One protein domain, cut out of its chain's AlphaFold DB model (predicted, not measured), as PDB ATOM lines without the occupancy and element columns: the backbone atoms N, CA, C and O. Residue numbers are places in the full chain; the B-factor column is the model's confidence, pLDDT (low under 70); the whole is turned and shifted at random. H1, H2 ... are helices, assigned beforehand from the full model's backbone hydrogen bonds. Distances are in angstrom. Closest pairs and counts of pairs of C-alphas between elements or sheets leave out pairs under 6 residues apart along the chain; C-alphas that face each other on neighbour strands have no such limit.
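Overview. This is residues 61 to 175 of the 199 residues of an uncharacterized protein of Aureobasidium pullulans (UniProt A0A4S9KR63). One long helix, H3, makes the long axis of this domain; H1 packs side by side along it, running the opposite way, and the shorter H2 packs on H1. The free end of H3, residues 168 to 173, sticks out beyond the body together with residues 174 and 175, and a long loop, residues 88 to 105, leads from the end of H1 back to the beginning of H2. The printed part has 115 residues with three named helices, in the order H1, H2, H3, and no named strand; the class is all helix. The whole is loose, with a radius of gyration of the C-alphas of 18.5 A, and a rod spanning 67 by 29 by 22 A.

Along the chain. H3, residues 131 to 173, is 62.7 A from first to last C-alpha, from C-alpha 131 at (29.328, -11.657, 16.867) to C-alpha 173 at (33.629, 31.625, 62.051). H1, residues 61 to 87, is 38.7 A long and begins with C-alpha 61 at (27.440, 21.284, 47.954). H2 is residues 106 to 119.

Arrangement. H1, H2 and H3 form a bundle, a group of helices side by side. H3 and H1 touch, closest at the C-alphas of Gln 157 and Ser 64, 4.5 A apart, at a shallow tilt of 22 degrees, opposite ways. H1 and H2 touch, closest at the C-alphas of Asp 73 and Gly 107, 4.8 A apart, at a shallow tilt of 9 degrees, the same way. H2 and H3, a helical hairpin, only just touch, with 3 pairs of C-alphas within 8 A, made by residue 117 of H2 alone and residues 135 to 139 of H3 alone; the closest C-alphas, of Leu 117 and Val 139, are 7.0 A apart. Their tilt is shallow, 16 degrees, opposite ways. In H2 and H3 every O i to N i+4 pair is within hydrogen-bond range; in H1, 22 of 23 are.

Size, cuts and confidence. The C-alphas farthest apart, of Gly 128 and Gly 175, are 68.9 A apart. The printed part has no cut, and both links are long. Mean pLDDT of the printed part is 74.9; residues 87 to 108, 119 to 128 and 174 are under 70.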
ATOM      1  N   GLN A  61      28.232  22.391  47.421       80.12
ATOM      2  CA  GLN A  61      27.440  21.284  47.954       80.12
ATOM      3  C   GLN A  61      26.515  20.669  46.889       80.12
ATOM      4  O   GLN A  61      26.545  19.460  46.680       80.12
ATOM      5  N   GLU A  62      25.740  21.489  46.175       80.88
ATOM      6  CA  GLU A  62      24.840  21.032  45.106       80.88
ATOM      7  C   GLU A  62      25.619  20.327  43.983       80.88
ATOM      8  O   GLU A  62      25.177  19.298  43.474       80.88
ATOM      9  N   ALA A  63      26.811  20.824  43.629       78.50
ATOM     10  CA  ALA A  63      27.686  20.152  42.672       78.50
ATOM     11  C   ALA A  63      28.144  18.772  43.178       78.50
ATOM     12  O   ALA A  63      28.074  17.801  42.429       78.50
ATOM     13  N   SER A  64      28.551  18.665  44.449       82.75
ATOM     14  CA  SER A  64      28.914  17.388  45.080       82.75
ATOM     15  C   SER A  64      27.752  16.384  45.054       82.75
ATOM     16  O   SER A  64      27.942  15.218  44.711       82.75
ATOM     17  N   GLU A  65      26.535  16.821  45.384       83.38
ATOM     18  CA  GLU A  65      25.332  15.975  45.352       83.38
ATOM     19  C   GLU A  65      24.997  15.505  43.925       83.38
ATOM     20  O   GLU A  65      24.667  14.333  43.703       83.38
ATOM     21  N   MET A  66      25.134  16.393  42.935       81.50
ATOM     22  CA  MET A  66      24.955  16.051  41.523       81.50
ATOM     23  C   MET A  66      25.980  15.020  41.044       81.50
ATOM     24  O   MET A  66      25.593  14.048  40.396       81.50
ATOM     25  N   PHE A  67      27.263  15.196  41.372       80.50
ATOM     26  CA  PHE A  67      28.299  14.225  41.020       80.50
ATOM     27  C   PHE A  67      28.045  12.871  41.673       80.50
ATOM     28  O   PHE A  67      28.098  11.861  40.977       80.50
ATOM     29  N   GLY A  68      27.649  12.847  42.950       83.50
ATOM     30  CA  GLY A  68      27.238  11.619  43.635       83.50
ATOM     31  C   GLY A  68      26.093  10.890  42.927       83.50
ATOM     32  O   GLY A  68      26.142   9.676  42.742       83.50
ATOM     33  N   THR A  69      25.089  11.633  42.456       85.50
ATOM     34  CA  THR A  69      23.976  11.057  41.683       85.50
ATOM     35  C   THR A  69      24.456  10.487  40.344       85.50
ATOM     36  O   THR A  69      24.050   9.392  39.963       85.50
ATOM     37  N   CYS A  70      25.344  11.195  39.634       83.12
ATOM     38  CA  CYS A  70      25.938  10.696  38.392       83.12
ATOM     39  C   CYS A  70      26.785   9.437  38.614       83.12
ATOM     40  O   CYS A  70      26.689   8.516  37.811       83.12
ATOM     41  N   ILE A  71      27.567   9.371  39.695       86.94
ATOM     42  CA  ILE A  71      28.364   8.188  40.052       86.94
ATOM     43  C   ILE A  71      27.452   6.984  40.248       86.94
ATOM     44  O   ILE A  71      27.650   5.978  39.575       86.94
ATOM     45  N   GLN A  72      26.411   7.111  41.076       87.56
ATOM     46  CA  GLN A  72      25.482   6.009  41.335       87.56
ATOM     47  C   GLN A  72      24.825   5.503  40.045       87.56
ATOM     48  O   GLN A  72      24.732   4.300  39.808       87.56
ATOM     49  N   ASP A  73      24.395   6.424  39.182       83.56
ATOM     50  CA  ASP A  73      23.786   6.085  37.899       83.56
ATOM     51  C   ASP A  73      24.750   5.341  36.957       83.56
ATOM     52  O   ASP A  73      24.320   4.469  36.199       83.56
ATOM     53  N   LEU A  74      26.041   5.683  36.984       85.56
ATOM     54  CA  LEU A  74      27.078   5.028  36.187       85.56
ATOM     55  C   LEU A  74      27.498   3.678  36.790       85.56
ATOM     56  O   LEU A  74      27.693   2.719  36.044       85.56
ATOM     57  N   GLU A  75      27.583   3.565  38.115       88.56
ATOM     58  CA  GLU A  75      27.842   2.308  38.830       88.56
ATOM     59  C   GLU A  75      26.738   1.277  38.571       88.56
ATOM     60  O   GLU A  75      27.023   0.128  38.232       88.56
ATOM     61  N   ASP A  76      25.478   1.712  38.583       86.00
ATOM     62  CA  ASP A  76      24.334   0.879  38.217       86.00
ATOM     63  C   ASP A  76      24.453   0.319  36.784       86.00
ATOM     64  O   ASP A  76      23.963  -0.773  36.477       86.00
ATOM     65  N   VAL A  77      25.083   1.073  35.877       84.69
ATOM     66  CA  VAL A  77      25.373   0.630  34.508       84.69
ATOM     67  C   VAL A  77      26.555  -0.337  34.479       84.69
ATOM     68  O   VAL A  77      26.491  -1.332  33.752       84.69
ATOM     69  N   LEU A  78      27.602  -0.102  35.275       87.50
ATOM     70  CA  LEU A  78      28.734  -1.027  35.411       87.50
ATOM     71  C   LEU A  78      28.277  -2.408  35.881       87.50
ATOM     72  O   LEU A  78      28.682  -3.401  35.278       87.50
ATOM     73  N   ASP A  79      27.366  -2.479  36.853       86.50
ATOM     74  CA  ASP A  79      26.779  -3.737  37.331       86.50
ATOM     75  C   ASP A  79      26.094  -4.526  36.208       86.50
ATOM     76  O   ASP A  79      26.219  -5.753  36.105       86.50
ATOM     77  N   VAL A  80      25.383  -3.826  35.321       83.88
ATOM     78  CA  VAL A  80      24.740  -4.440  34.154       83.88
ATOM     79  C   VAL A  80      25.782  -4.935  33.153       83.88
ATOM     80  O   VAL A  80      25.662  -6.059  32.661       83.88
ATOM     81  N   LEU A  81      26.814  -4.141  32.862       84.62
ATOM     82  CA  LEU A  81      27.890  -4.538  31.950       84.62
ATOM     83  C   LEU A  81      28.672  -5.743  32.498       84.62
ATOM     84  O   LEU A  81      28.964  -6.672  31.745       84.62
ATOM     85  N   ASP A  82      28.928  -5.786  33.805       85.06
ATOM     86  CA  ASP A  82      29.530  -6.937  34.481       85.06
ATOM     87  C   ASP A  82      28.612  -8.164  34.454       85.06
ATOM     88  O   ASP A  82      29.080  -9.290  34.259       85.06
ATOM     89  N   GLY A  83      27.296  -7.975  34.560       81.75
ATOM     90  CA  GLY A  83      26.309  -9.027  34.323       81.75
ATOM     91  C   GLY A  83      26.392  -9.607  32.906       81.75
ATOM     92  O   GLY A  83      26.417 -10.832  32.746       81.75
ATOM     93  N   LEU A  84      26.504  -8.743  31.892       80.56
ATOM     94  CA  LEU A  84      26.619  -9.146  30.487       80.56
ATOM     95  C   LEU A  84      27.913  -9.921  30.201       80.56
ATOM     96  O   LEU A  84      27.867 -10.892  29.446       80.56
ATOM     97  N   LEU A  85      29.037  -9.535  30.814       82.38
ATOM     98  CA  LEU A  85      30.320 -10.235  30.669       82.38
ATOM     99  C   LEU A  85      30.335 -11.591  31.385       82.38
ATOM    100  O   LEU A  85      30.834 -12.569  30.835       82.38
ATOM    101  N   ASN A  86      29.788 -11.668  32.602       78.50
ATOM    102  CA  ASN A  86      29.960 -12.843  33.464       78.50
ATOM    103  C   ASN A  86      28.860 -13.907  33.319       78.50
ATOM    104  O   ASN A  86      29.095 -15.072  33.639       78.50
ATOM    105  N   ARG A  87      27.640 -13.529  32.912       65.44
ATOM    106  CA  ARG A  87      26.460 -14.423  32.935       65.44
ATOM    107  C   ARG A  87      25.793 -14.606  31.572       65.44
ATOM    108  O   ARG A  87      24.902 -15.445  31.445       65.44
ATOM    109  N   GLY A  88      26.226 -13.858  30.559       58.56
ATOM    110  CA  GLY A  88      25.583 -13.820  29.251       58.56
ATOM    111  C   GLY A  88      24.266 -13.029  29.241       58.56
ATOM    112  O   GLY A  88      23.718 -12.637  30.270       58.56
ATOM    113  N   ILE A  89      23.751 -12.796  28.031       54.28
ATOM    114  CA  ILE A  89      22.671 -11.841  27.681       54.28
ATOM    115  C   ILE A  89      21.286 -12.221  28.250       54.28
ATOM    116  O   ILE A  89      20.306 -11.504  28.087       54.28
ATOM    117  N   THR A  90      21.165 -13.353  28.939       51.44
ATOM    118  CA  THR A  90      19.901 -13.815  29.533       51.44
ATOM    119  C   THR A  90      19.501 -13.052  30.797       51.44
ATOM    120  O   THR A  90      18.453 -13.343  31.371       51.44
ATOM    121  N   THR A  91      20.300 -12.079  31.240       54.94
ATOM    122  CA  THR A  91      19.945 -11.211  32.362       54.94
ATOM    123  C   THR A  91      18.793 -10.293  31.964       54.94
ATOM    124  O   THR A  91      18.912  -9.472  31.056       54.94
ATOM    125  N   THR A  92      17.658 -10.429  32.652       61.41
ATOM    126  CA  THR A  92      16.550  -9.479  32.554       61.41
ATOM    127  C   THR A  92      17.077  -8.105  32.949       61.41
ATOM    128  O   THR A  92      17.458  -7.897  34.101       61.41
ATOM    129  N   LEU A  93      17.158  -7.184  31.990       64.06
ATOM    130  CA  LEU A  93      17.576  -5.819  32.280       64.06
ATOM    131  C   LEU A  93      16.536  -5.131  33.170       64.06
ATOM    132  O   LEU A  93      15.340  -5.340  32.957       64.06
ATOM    133  N   PRO A  94      16.953  -4.282  34.124       66.50
ATOM    134  CA  PRO A  94      16.012  -3.462  34.876       66.50
ATOM    135  C   PRO A  94      15.187  -2.571  33.933       66.50
ATOM    136  O   PRO A  94      15.743  -1.973  33.012       66.50
ATOM    137  N   ASP A  95      13.881  -2.416  34.187       64.81
ATOM    138  CA  ASP A  95      12.950  -1.685  33.300       64.81
ATOM    139  C   ASP A  95      13.413  -0.258  32.949       64.81
ATOM    140  O   ASP A  95      13.191   0.225  31.835       64.81
ATOM    141  N   ARG A  96      14.122   0.403  33.876       62.62
ATOM    142  CA  ARG A  96      14.690   1.750  33.694       62.62
ATOM    143  C   ARG A  96      15.726   1.857  32.566       62.62
ATOM    144  O   ARG A  96      16.001   2.958  32.119       62.62
ATOM    145  N   PHE A  97      16.281   0.739  32.099       58.94
ATOM    146  CA  PHE A  97      17.230   0.710  30.983       58.94
ATOM    147  C   PHE A  97      16.520   0.716  29.615       58.94
ATOM    148  O   PHE A  97      17.113   1.132  28.627       58.94
ATOM    149  N   GLY A  98      15.254   0.280  29.540       52.16
ATOM    150  CA  GLY A  98      14.472   0.241  28.293       52.16
ATOM    151  C   GLY A  98      13.495   1.407  28.103       52.16
ATOM    152  O   GLY A  98      13.137   1.719  26.972       52.16
ATOM    153  N   ASN A  99      13.070   2.052  29.195       55.22
ATOM    154  CA  ASN A  99      12.130   3.178  29.199       55.22
ATOM    155  C   ASN A  99      12.667   4.311  30.082       55.22
ATOM    156  O   ASN A  99      12.071   4.644  31.113       55.22
ATOM    157  N   ASP A 100      13.820   4.864  29.713       57.00
ATOM    158  CA  ASP A 100      14.379   5.980  30.463       57.00
ATOM    159  C   ASP A 100      13.537   7.245  30.260       57.00
ATOM    160  O   ASP A 100      13.147   7.581  29.139       57.00
ATOM    161  N   LYS A 101      13.217   7.928  31.360       51.66
ATOM    162  CA  LYS A 101      12.381   9.135  31.338       51.66
ATOM    163  C   LYS A 101      13.189  10.388  31.012       51.66
ATOM    164  O   LYS A 101      12.596  11.337  30.513       51.66
ATOM    165  N   ASP A 102      14.509  10.353  31.214       54.94
ATOM    166  CA  ASP A 102      15.414  11.480  30.974       54.94
ATOM    167  C   ASP A 102      16.677  11.026  30.213       54.94
ATOM    168  O   ASP A 102      17.781  10.992  30.773       54.94
ATOM    169  N   PRO A 103      16.551  10.704  28.907       58.38
ATOM    170  CA  PRO A 103      17.655  10.208  28.078       58.38
ATOM    171  C   PRO A 103      18.755  11.250  27.827       58.38
ATOM    172  O   PRO A 103      19.733  10.951  27.158       58.38
ATOM    173  N   THR A 104      18.594  12.478  28.321       64.19
ATOM    174  CA  THR A 104      19.564  13.575  28.201       64.19
ATOM    175  C   THR A 104      20.516  13.666  29.393       64.19
ATOM    176  O   THR A 104      21.466  14.447  29.366       64.19
ATOM    177  N   THR A 105      20.273  12.892  30.452       67.00
ATOM    178  CA  THR A 105      21.177  12.809  31.603       67.00
ATOM    179  C   THR A 105      22.314  11.830  31.324       67.00
ATOM    180  O   THR A 105      22.158  10.881  30.556       67.00
ATOM    181  N   ALA A 106      23.455  12.039  31.983       67.25
ATOM    182  CA  ALA A 106      24.595  11.122  31.983       67.25
ATOM    183  C   ALA A 106      24.169   9.658  32.211       67.25
ATOM    184  O   ALA A 106      24.454   8.779  31.394       67.25
ATOM    185  N   GLY A 107      23.412   9.426  33.288       69.56
ATOM    186  CA  GLY A 107      22.863   8.119  33.627       69.56
ATOM    187  C   GLY A 107      21.879   7.598  32.587       69.56
ATOM    188  O   GLY A 107      21.953   6.435  32.203       69.56
ATOM    189  N   GLY A 108      20.995   8.455  32.072       69.06
ATOM    190  CA  GLY A 108      20.011   8.054  31.068       69.06
ATOM    191  C   GLY A 108      20.628   7.592  29.750       69.06
ATOM    192  O   GLY A 108      20.219   6.572  29.185       69.06
ATOM    193  N   MET A 109      21.670   8.286  29.289       73.12
ATOM    194  CA  MET A 109      22.428   7.878  28.107       73.12
ATOM    195  C   MET A 109      23.181   6.565  28.345       73.12
ATOM    196  O   MET A 109      23.096   5.655  27.517       73.12
ATOM    197  N   ALA A 110      23.850   6.419  29.493       75.69
ATOM    198  CA  ALA A 110      24.582   5.202  29.842       75.69
ATOM    199  C   ALA A 110      23.654   3.974  29.980       75.69
ATOM    200  O   ALA A 110      23.954   2.900  29.452       75.69
ATOM    201  N   ARG A 111      22.476   4.129  30.602       75.31
ATOM    202  CA  ARG A 111      21.461   3.068  30.716       75.31
ATOM    203  C   ARG A 111      20.879   2.671  29.361       75.31
ATOM    204  O   ARG A 111      20.797   1.480  29.052       75.31
ATOM    205  N   THR A 112      20.536   3.656  28.530       74.12
ATOM    206  CA  THR A 112      20.057   3.422  27.156       74.12
ATOM    207  C   THR A 112      21.095   2.640  26.347       74.12
ATOM    208  O   THR A 112      20.755   1.705  25.621       74.12
ATOM    209  N   HIS A 113      22.378   2.970  26.507       74.25
ATOM    210  CA  HIS A 113      23.468   2.277  25.825       74.25
ATOM    211  C   HIS A 113      23.630   0.827  26.290       74.25
ATOM    212  O   HIS A 113      23.649  -0.089  25.466       74.25
ATOM    213  N   ALA A 114      23.650   0.588  27.602       74.38
ATOM    214  CA  ALA A 114      23.731  -0.766  28.145       74.38
ATOM    215  C   ALA A 114      22.534  -1.634  27.709       74.38
ATOM    216  O   ALA A 114      22.703  -2.817  27.391       74.38
ATOM    217  N   HIS A 115      21.342  -1.041  27.578       76.19
ATOM    218  CA  HIS A 115      20.187  -1.714  26.983       76.19
ATOM    219  C   HIS A 115      20.414  -2.109  25.526       76.19
ATOM    220  O   HIS A 115      20.095  -3.234  25.131       76.19
ATOM    221  N   GLN A 116      20.983  -1.218  24.715       73.31
ATOM    222  CA  GLN A 116      21.301  -1.514  23.319       73.31
ATOM    223  C   GLN A 116      22.359  -2.616  23.194       73.31
ATOM    224  O   GLN A 116      22.193  -3.511  22.366       73.31
ATOM    225  N   LEU A 117      23.402  -2.615  24.031       73.50
ATOM    226  CA  LEU A 117      24.417  -3.678  24.051       73.50
ATOM    227  C   LEU A 117      23.808  -5.058  24.343       73.50
ATOM    228  O   LEU A 117      24.163  -6.042  23.686       73.50
ATOM    229  N   ALA A 118      22.855  -5.122  25.273       71.94
ATOM    230  CA  ALA A 118      22.157  -6.359  25.613       71.94
ATOM    231  C   ALA A 118      21.156  -6.803  24.529       71.94
ATOM    232  O   ALA A 118      21.022  -7.992  24.252       71.94
ATOM    233  N   THR A 119      20.435  -5.866  23.907       69.69
ATOM    234  CA  THR A 119      19.285  -6.181  23.037       69.69
ATOM    235  C   THR A 119      19.590  -6.154  21.540       69.69
ATOM    236  O   THR A 119      18.767  -6.614  20.740       69.69
ATOM    237  N   ALA A 120      20.764  -5.665  21.125       66.19
ATOM    238  CA  ALA A 120      21.152  -5.584  19.721       66.19
ATOM    239  C   ALA A 120      21.164  -6.973  19.054       66.19
ATOM    240  O   ALA A 120      22.087  -7.778  19.218       66.19
ATOM    241  N   ARG A 121      20.130  -7.227  18.236       52.97
ATOM    242  CA  ARG A 121      19.914  -8.486  17.494       52.97
ATOM    243  C   ARG A 121      20.848  -8.671  16.293       52.97
ATOM    244  O   ARG A 121      20.959  -9.780  15.780       52.97
ATOM    245  N   ARG A 122      21.491  -7.604  15.809       53.84
ATOM    246  CA  ARG A 122      22.432  -7.637  14.677       53.84
ATOM    247  C   ARG A 122      23.663  -6.803  14.995       53.84
ATOM    248  O   ARG A 122      23.662  -5.592  14.802       53.84
ATOM    249  N   LEU A 123      24.712  -7.470  15.461       57.03
ATOM    250  CA  LEU A 123      26.033  -6.870  15.577       57.03
ATOM    251  C   LEU A 123      26.802  -7.097  14.285       57.03
ATOM    252  O   LEU A 123      26.866  -8.216  13.773       57.03
ATOM    253  N   LYS A 124      27.390  -6.030  13.748       56.59
ATOM    254  CA  LYS A 124      28.314  -6.155  12.626       56.59
ATOM    255  C   LYS A 124      29.671  -6.584  13.183       56.59
ATOM    256  O   LYS A 124      30.305  -5.836  13.920       56.59
ATOM    257  N   MET A 125      30.048  -7.816  12.862       56.44
ATOM    258  CA  MET A 125      31.248  -8.481  13.366       56.44
ATOM    259  C   MET A 125      32.514  -7.681  13.033       56.44
ATOM    260  O   MET A 125      32.656  -7.162  11.920       56.44
ATOM    261  N   ARG A 126      33.441  -7.585  13.992       65.38
ATOM    262  CA  ARG A 126      34.809  -7.107  13.744       65.38
ATOM    263  C   ARG A 126      35.548  -8.146  12.887       65.38
ATOM    264  O   ARG A 126      35.241  -9.335  12.942       65.38
ATOM    265  N   LEU A 127      36.500  -7.700  12.062       61.84
ATOM    266  CA  LEU A 127      37.247  -8.598  11.174       61.84
ATOM    267  C   LEU A 127      37.957  -9.679  12.004       61.84
ATOM    268  O   LEU A 127      38.723  -9.351  12.905       61.84
ATOM    269  N   GLY A 128      37.691 -10.949  11.698       69.00
ATOM    270  CA  GLY A 128      38.277 -12.083  12.417       69.00
ATOM    271  C   GLY A 128      37.646 -12.394  13.778       69.00
ATOM    272  O   GLY A 128      38.174 -13.247  14.478       69.00
ATOM    273  N   MET A 129      36.539 -11.742  14.147       75.69
ATOM    274  CA  MET A 129      35.803 -12.000  15.388       75.69
ATOM    275  C   MET A 129      34.379 -12.468  15.083       75.69
ATOM    276  O   MET A 129      33.740 -12.013  14.135       75.69
ATOM    277  N   THR A 130      33.852 -13.346  15.922       77.81
ATOM    278  CA  THR A 130      32.433 -13.703  15.955       77.81
ATOM    279  C   THR A 130      31.586 -12.535  16.476       77.81
ATOM    280  O   THR A 130      32.089 -11.532  16.997       77.81
ATOM    281  N   ALA A 131      30.262 -12.645  16.330       72.75
ATOM    282  CA  ALA A 131      29.328 -11.657  16.867       72.75
ATOM    283  C   ALA A 131      29.417 -11.547  18.397       72.75
ATOM    284  O   ALA A 131      29.328 -10.440  18.927       72.75
ATOM    285  N   ASP A 132      29.642 -12.668  19.087       75.25
ATOM    286  CA  ASP A 132      29.750 -12.701  20.545       75.25
ATOM    287  C   ASP A 132      31.087 -12.129  21.025       75.25
ATOM    288  O   ASP A 132      31.082 -11.277  21.906       75.25
ATOM    289  N   GLU A 133      32.208 -12.460  20.374       76.69
ATOM    290  CA  GLU A 133      33.508 -11.837  20.681       76.69
ATOM    291  C   GLU A 133      33.487 -10.326  20.410       76.69
ATOM    292  O   GLU A 133      34.069  -9.534  21.152       76.69
ATOM    293  N   THR A 134      32.801  -9.899  19.343       75.56
ATOM    294  CA  THR A 134      32.621  -8.474  19.035       75.56
ATOM    295  C   THR A 134      31.813  -7.779  20.128       75.56
ATOM    296  O   THR A 134      32.229  -6.719  20.597       75.56
ATOM    297  N   ARG A 135      30.696  -8.386  20.561       74.50
ATOM    298  CA  ARG A 135      29.859  -7.867  21.651       74.50
ATOM    299  C   ARG A 135      30.648  -7.760  22.944       74.50
ATOM    300  O   ARG A 135      30.616  -6.723  23.589       74.50
ATOM    301  N   GLU A 136      31.362  -8.817  23.309       80.88
ATOM    302  CA  GLU A 136      32.144  -8.865  24.537       80.88
ATOM    303  C   GLU A 136      33.232  -7.785  24.541       80.88
ATOM    304  O   GLU A 136      33.413  -7.088  25.536       80.88
ATOM    305  N   ALA A 137      33.910  -7.571  23.410       81.81
ATOM    306  CA  ALA A 137      34.887  -6.496  23.278       81.81
ATOM    307  C   ALA A 137      34.258  -5.095  23.365       81.81
ATOM    308  O   ALA A 137      34.865  -4.202  23.955       81.81
ATOM    309  N   ASP A 138      33.066  -4.887  22.796       77.50
ATOM    310  CA  ASP A 138      32.330  -3.623  22.926       77.50
ATOM    311  C   ASP A 138      31.883  -3.387  24.387       77.50
ATOM    312  O   ASP A 138      32.060  -2.286  24.905       77.50
ATOM    313  N   VAL A 139      31.393  -4.422  25.083       80.44
ATOM    314  CA  VAL A 139      30.992  -4.354  26.502       80.44
ATOM    315  C   VAL A 139      32.197  -4.070  27.407       80.44
ATOM    316  O   VAL A 139      32.111  -3.197  28.267       80.44
ATOM    317  N   ARG A 140      33.340  -4.741  27.199       84.56
ATOM    318  CA  ARG A 140      34.574  -4.484  27.970       84.56
ATOM    319  C   ARG A 140      35.079  -3.059  27.789       84.56
ATOM    320  O   ARG A 140      35.483  -2.440  28.769       84.56
ATOM    321  N   ASN A 141      35.053  -2.544  26.559       83.00
ATOM    322  CA  ASN A 141      35.444  -1.162  26.299       83.00
ATOM    323  C   ASN A 141      34.494  -0.199  27.020       83.00
ATOM    324  O   ASN A 141      34.942   0.655  27.780       83.00
ATOM    325  N   CYS A 142      33.181  -0.410  26.859       81.62
ATOM    326  CA  CYS A 142      32.154   0.396  27.513       81.62
ATOM    327  C   CYS A 142      32.372   0.483  29.027       81.62
ATOM    328  O   CYS A 142      32.485   1.573  29.585       81.62
ATOM    329  N   ARG A 143      32.565  -0.674  29.662       86.38
ATOM    330  CA  ARG A 143      32.871  -0.790  31.087       86.38
ATOM    331  C   ARG A 143      34.121  -0.004  31.490       86.38
ATOM    332  O   ARG A 143      34.093   0.667  32.512       86.38
ATOM    333  N   ALA A 144      35.207  -0.095  30.718       86.00
ATOM    334  CA  ALA A 144      36.457   0.595  31.031       86.00
ATOM    335  C   ALA A 144      36.276   2.121  31.066       86.00
ATOM    336  O   ALA A 144      36.582   2.733  32.081       86.00
ATOM    337  N   GLN A 145      35.690   2.730  30.030       82.06
ATOM    338  CA  GLN A 145      35.501   4.189  30.029       82.06
ATOM    339  C   GLN A 145      34.441   4.671  31.022       82.06
ATOM    340  O   GLN A 145      34.612   5.742  31.595       82.06
ATOM    341  N   ILE A 146      33.362   3.911  31.258       84.38
ATOM    342  CA  ILE A 146      32.408   4.268  32.322       84.38
ATOM    343  C   ILE A 146      33.112   4.218  33.680       84.38
ATOM    344  O   ILE A 146      32.917   5.115  34.493       84.38
ATOM    345  N   SER A 147      33.978   3.228  33.908       87.25
ATOM    346  CA  SER A 147      34.791   3.166  35.120       87.25
ATOM    347  C   SER A 147      35.735   4.365  35.226       87.25
ATOM    348  O   SER A 147      35.786   4.985  36.281       87.25
ATOM    349  N   ASP A 148      36.434   4.746  34.155       86.06
ATOM    350  CA  ASP A 148      37.294   5.937  34.152       86.06
ATOM    351  C   ASP A 148      36.495   7.214  34.450       86.06
ATOM    352  O   ASP A 148      36.937   8.052  35.240       86.06
ATOM    353  N   ALA A 149      35.297   7.351  33.873       81.25
ATOM    354  CA  ALA A 149      34.405   8.473  34.138       81.25
ATOM    355  C   ALA A 149      33.943   8.505  35.602       81.25
ATOM    356  O   ALA A 149      33.966   9.571  36.209       81.25
ATOM    357  N   VAL A 150      33.585   7.357  36.192       85.06
ATOM    358  CA  VAL A 150      33.238   7.257  37.621       85.06
ATOM    359  C   VAL A 150      34.371   7.796  38.495       85.06
ATOM    360  O   VAL A 150      34.102   8.629  39.355       85.06
ATOM    361  N   HIS A 151      35.624   7.411  38.234       87.12
ATOM    362  CA  HIS A 151      36.769   7.938  38.986       87.12
ATOM    363  C   HIS A 151      36.902   9.463  38.844       87.12
ATOM    364  O   HIS A 151      37.107  10.154  39.837       87.12
ATOM    365  N   HIS A 152      36.714  10.012  37.638       83.38
ATOM    366  CA  HIS A 152      36.747  11.466  37.439       83.38
ATOM    367  C   HIS A 152      35.638  12.173  38.228       83.38
ATOM    368  O   HIS A 152      35.884  13.202  38.852       83.38
ATOM    369  N   PHE A 153      34.419  11.626  38.236       81.25
ATOM    370  CA  PHE A 153      33.326  12.197  39.020       81.25
ATOM    371  C   PHE A 153      33.549  12.072  40.527       81.25
ATOM    372  O   PHE A 153      33.147  12.980  41.249       81.25
ATOM    373  N   GLN A 154      34.195  11.003  41.002       86.25
ATOM    374  CA  GLN A 154      34.579  10.848  42.411       86.25
ATOM    375  C   GLN A 154      35.576  11.935  42.826       86.25
ATOM    376  O   GLN A 154      35.321  12.649  43.791       86.25
ATOM    377  N   ASP A 155      36.632  12.159  42.036       85.50
ATOM    378  CA  ASP A 155      37.602  13.235  42.292       85.50
ATOM    379  C   ASP A 155      36.919  14.615  42.358       85.50
ATOM    380  O   ASP A 155      37.241  15.461  43.197       85.50
ATOM    381  N   MET A 156      35.944  14.853  41.477       81.12
ATOM    382  CA  MET A 156      35.172  16.094  41.449       81.12
ATOM    383  C   MET A 156      34.195  16.223  42.618       81.12
ATOM    384  O   MET A 156      34.034  17.322  43.153       81.12
ATOM    385  N   GLN A 157      33.537  15.130  43.008       87.75
ATOM    386  CA  GLN A 157      32.668  15.070  44.178       87.75
ATOM    387  C   GLN A 157      33.464  15.413  45.436       87.75
ATOM    388  O   GLN A 157      33.071  16.318  46.170       87.75
ATOM    389  N   ASP A 158      34.611  14.765  45.633       84.19
ATOM    390  CA  ASP A 158      35.491  14.997  46.775       84.19
ATOM    391  C   ASP A 158      35.994  16.443  46.805       84.19
ATOM    392  O   ASP A 158      35.951  17.102  47.846       84.19
ATOM    393  N   ALA A 159      36.403  16.984  45.654       81.69
ATOM    394  CA  ALA A 159      36.834  18.374  45.551       81.69
ATOM    395  C   ALA A 159      35.695  19.367  45.844       81.69
ATOM    396  O   ALA A 159      35.917  20.386  46.502       81.69
ATOM    397  N   ALA A 160      34.478  19.096  45.369       78.88
ATOM    398  CA  ALA A 160      33.304  19.922  45.634       78.88
ATOM    399  C   ALA A 160      32.885  19.862  47.113       78.88
ATOM    400  O   ALA A 160      32.564  20.896  47.705       78.88
ATOM    401  N   TYR A 161      32.951  18.676  47.718       82.62
ATOM    402  CA  TYR A 161      32.663  18.453  49.129       82.62
ATOM    403  C   TYR A 161      33.679  19.153  50.039       82.62
ATOM    404  O   TYR A 161      33.289  19.954  50.886       82.62
ATOM    405  N   ASP A 162      34.980  18.946  49.815       81.69
ATOM    406  CA  ASP A 162      36.055  19.604  50.572       81.69
ATOM    407  C   ASP A 162      35.961  21.135  50.472       81.69
ATOM    408  O   ASP A 162      36.126  21.861  51.456       81.69
ATOM    409  N   LEU A 163      35.631  21.647  49.285       78.69
ATOM    410  CA  LEU A 163      35.421  23.072  49.075       78.69
ATOM    411  C   LEU A 163      34.206  23.600  49.856       78.69
ATOM    412  O   LEU A 163      34.298  24.651  50.492       78.69
ATOM    413  N   SER A 164      33.090  22.868  49.826       79.94
ATOM    414  CA  SER A 164      31.884  23.174  50.600       79.94
ATOM    415  C   SER A 164      32.183  23.217  52.102       79.94
ATOM    416  O   SER A 164      31.901  24.222  52.754       79.94
ATOM    417  N   GLU A 165      32.832  22.185  52.645       80.69
ATOM    418  CA  GLU A 165      33.208  22.094  54.063       80.69
ATOM    419  C   GLU A 165      34.094  23.268  54.494       80.69
ATOM    420  O   GLU A 165      33.824  23.934  55.499       80.69
ATOM    421  N   LYS A 166      35.111  23.607  53.693       80.06
ATOM    422  CA  LYS A 166      35.962  24.780  53.945       80.06
ATOM    423  C   LYS A 166      35.148  26.071  54.007       80.06
ATOM    424  O   LYS A 166      35.428  26.925  54.852       80.06
ATOM    425  N   TYR A 167      34.139  26.227  53.150       75.88
ATOM    426  CA  TYR A 167      33.267  27.398  53.188       75.88
ATOM    427  C   TYR A 167      32.353  27.420  54.400       75.88
ATOM    428  O   TYR A 167      32.213  28.476  55.015       75.88
ATOM    429  N   TRP A 168      31.791  26.282  54.791       73.12
ATOM    430  CA  TRP A 168      30.968  26.189  55.991       73.12
ATOM    431  C   TRP A 168      31.751  26.528  57.258       73.12
ATOM    432  O   TRP A 168      31.261  27.285  58.095       73.12
ATOM    433  N   VAL A 169      33.000  26.067  57.374       77.69
ATOM    434  CA  VAL A 169      33.880  26.441  58.492       77.69
ATOM    435  C   VAL A 169      34.088  27.959  58.552       77.69
ATOM    436  O   VAL A 169      33.984  28.550  59.627       77.69
ATOM    437  N   LEU A 170      34.340  28.604  57.410       73.50
ATOM    438  CA  LEU A 170      34.544  30.055  57.337       73.50
ATOM    439  C   LEU A 170      33.257  30.850  57.619       73.50
ATOM    440  O   LEU A 170      33.313  31.874  58.299       73.50
ATOM    441  N   LEU A 171      32.101  30.373  57.149       71.00
ATOM    442  CA  LEU A 171      30.789  30.963  57.440       71.00
ATOM    443  C   LEU A 171      30.470  30.906  58.937       71.00
ATOM    444  O   LEU A 171      30.106  31.926  59.523       71.00
ATOM    445  N   ASN A 172      30.704  29.754  59.571       72.81
ATOM    446  CA  ASN A 172      30.508  29.580  61.009       72.81
ATOM    447  C   ASN A 172      31.427  30.513  61.821       72.81
ATOM    448  O   ASN A 172      30.981  31.138  62.781       72.81
ATOM    449  N   GLN A 173      32.696  30.673  61.420       75.25
ATOM    450  CA  GLN A 173      33.629  31.625  62.051       75.25
ATOM    451  C   GLN A 173      33.191  33.089  61.899       75.25
ATOM    452  O   GLN A 173      33.453  33.907  62.779       75.25
ATOM    453  N   ALA A 174      32.520  33.423  60.795       69.94
ATOM    454  CA  ALA A 174      31.956  34.746  60.545       69.94
ATOM    455  C   ALA A 174      30.594  34.976  61.239       69.94
ATOM    456  O   ALA A 174      30.042  36.074  61.138       69.94
ATOM    457  N   GLY A 175      30.069  33.979  61.962       70.38
ATOM    458  CA  GLY A 175      28.816  34.069  62.713       70.38
ATOM    459  C   GLY A 175      27.552  33.844  61.880       70.38
ATOM    460  O   GLY A 175      26.478  34.264  62.306       70.38
TER     461      GLY A 175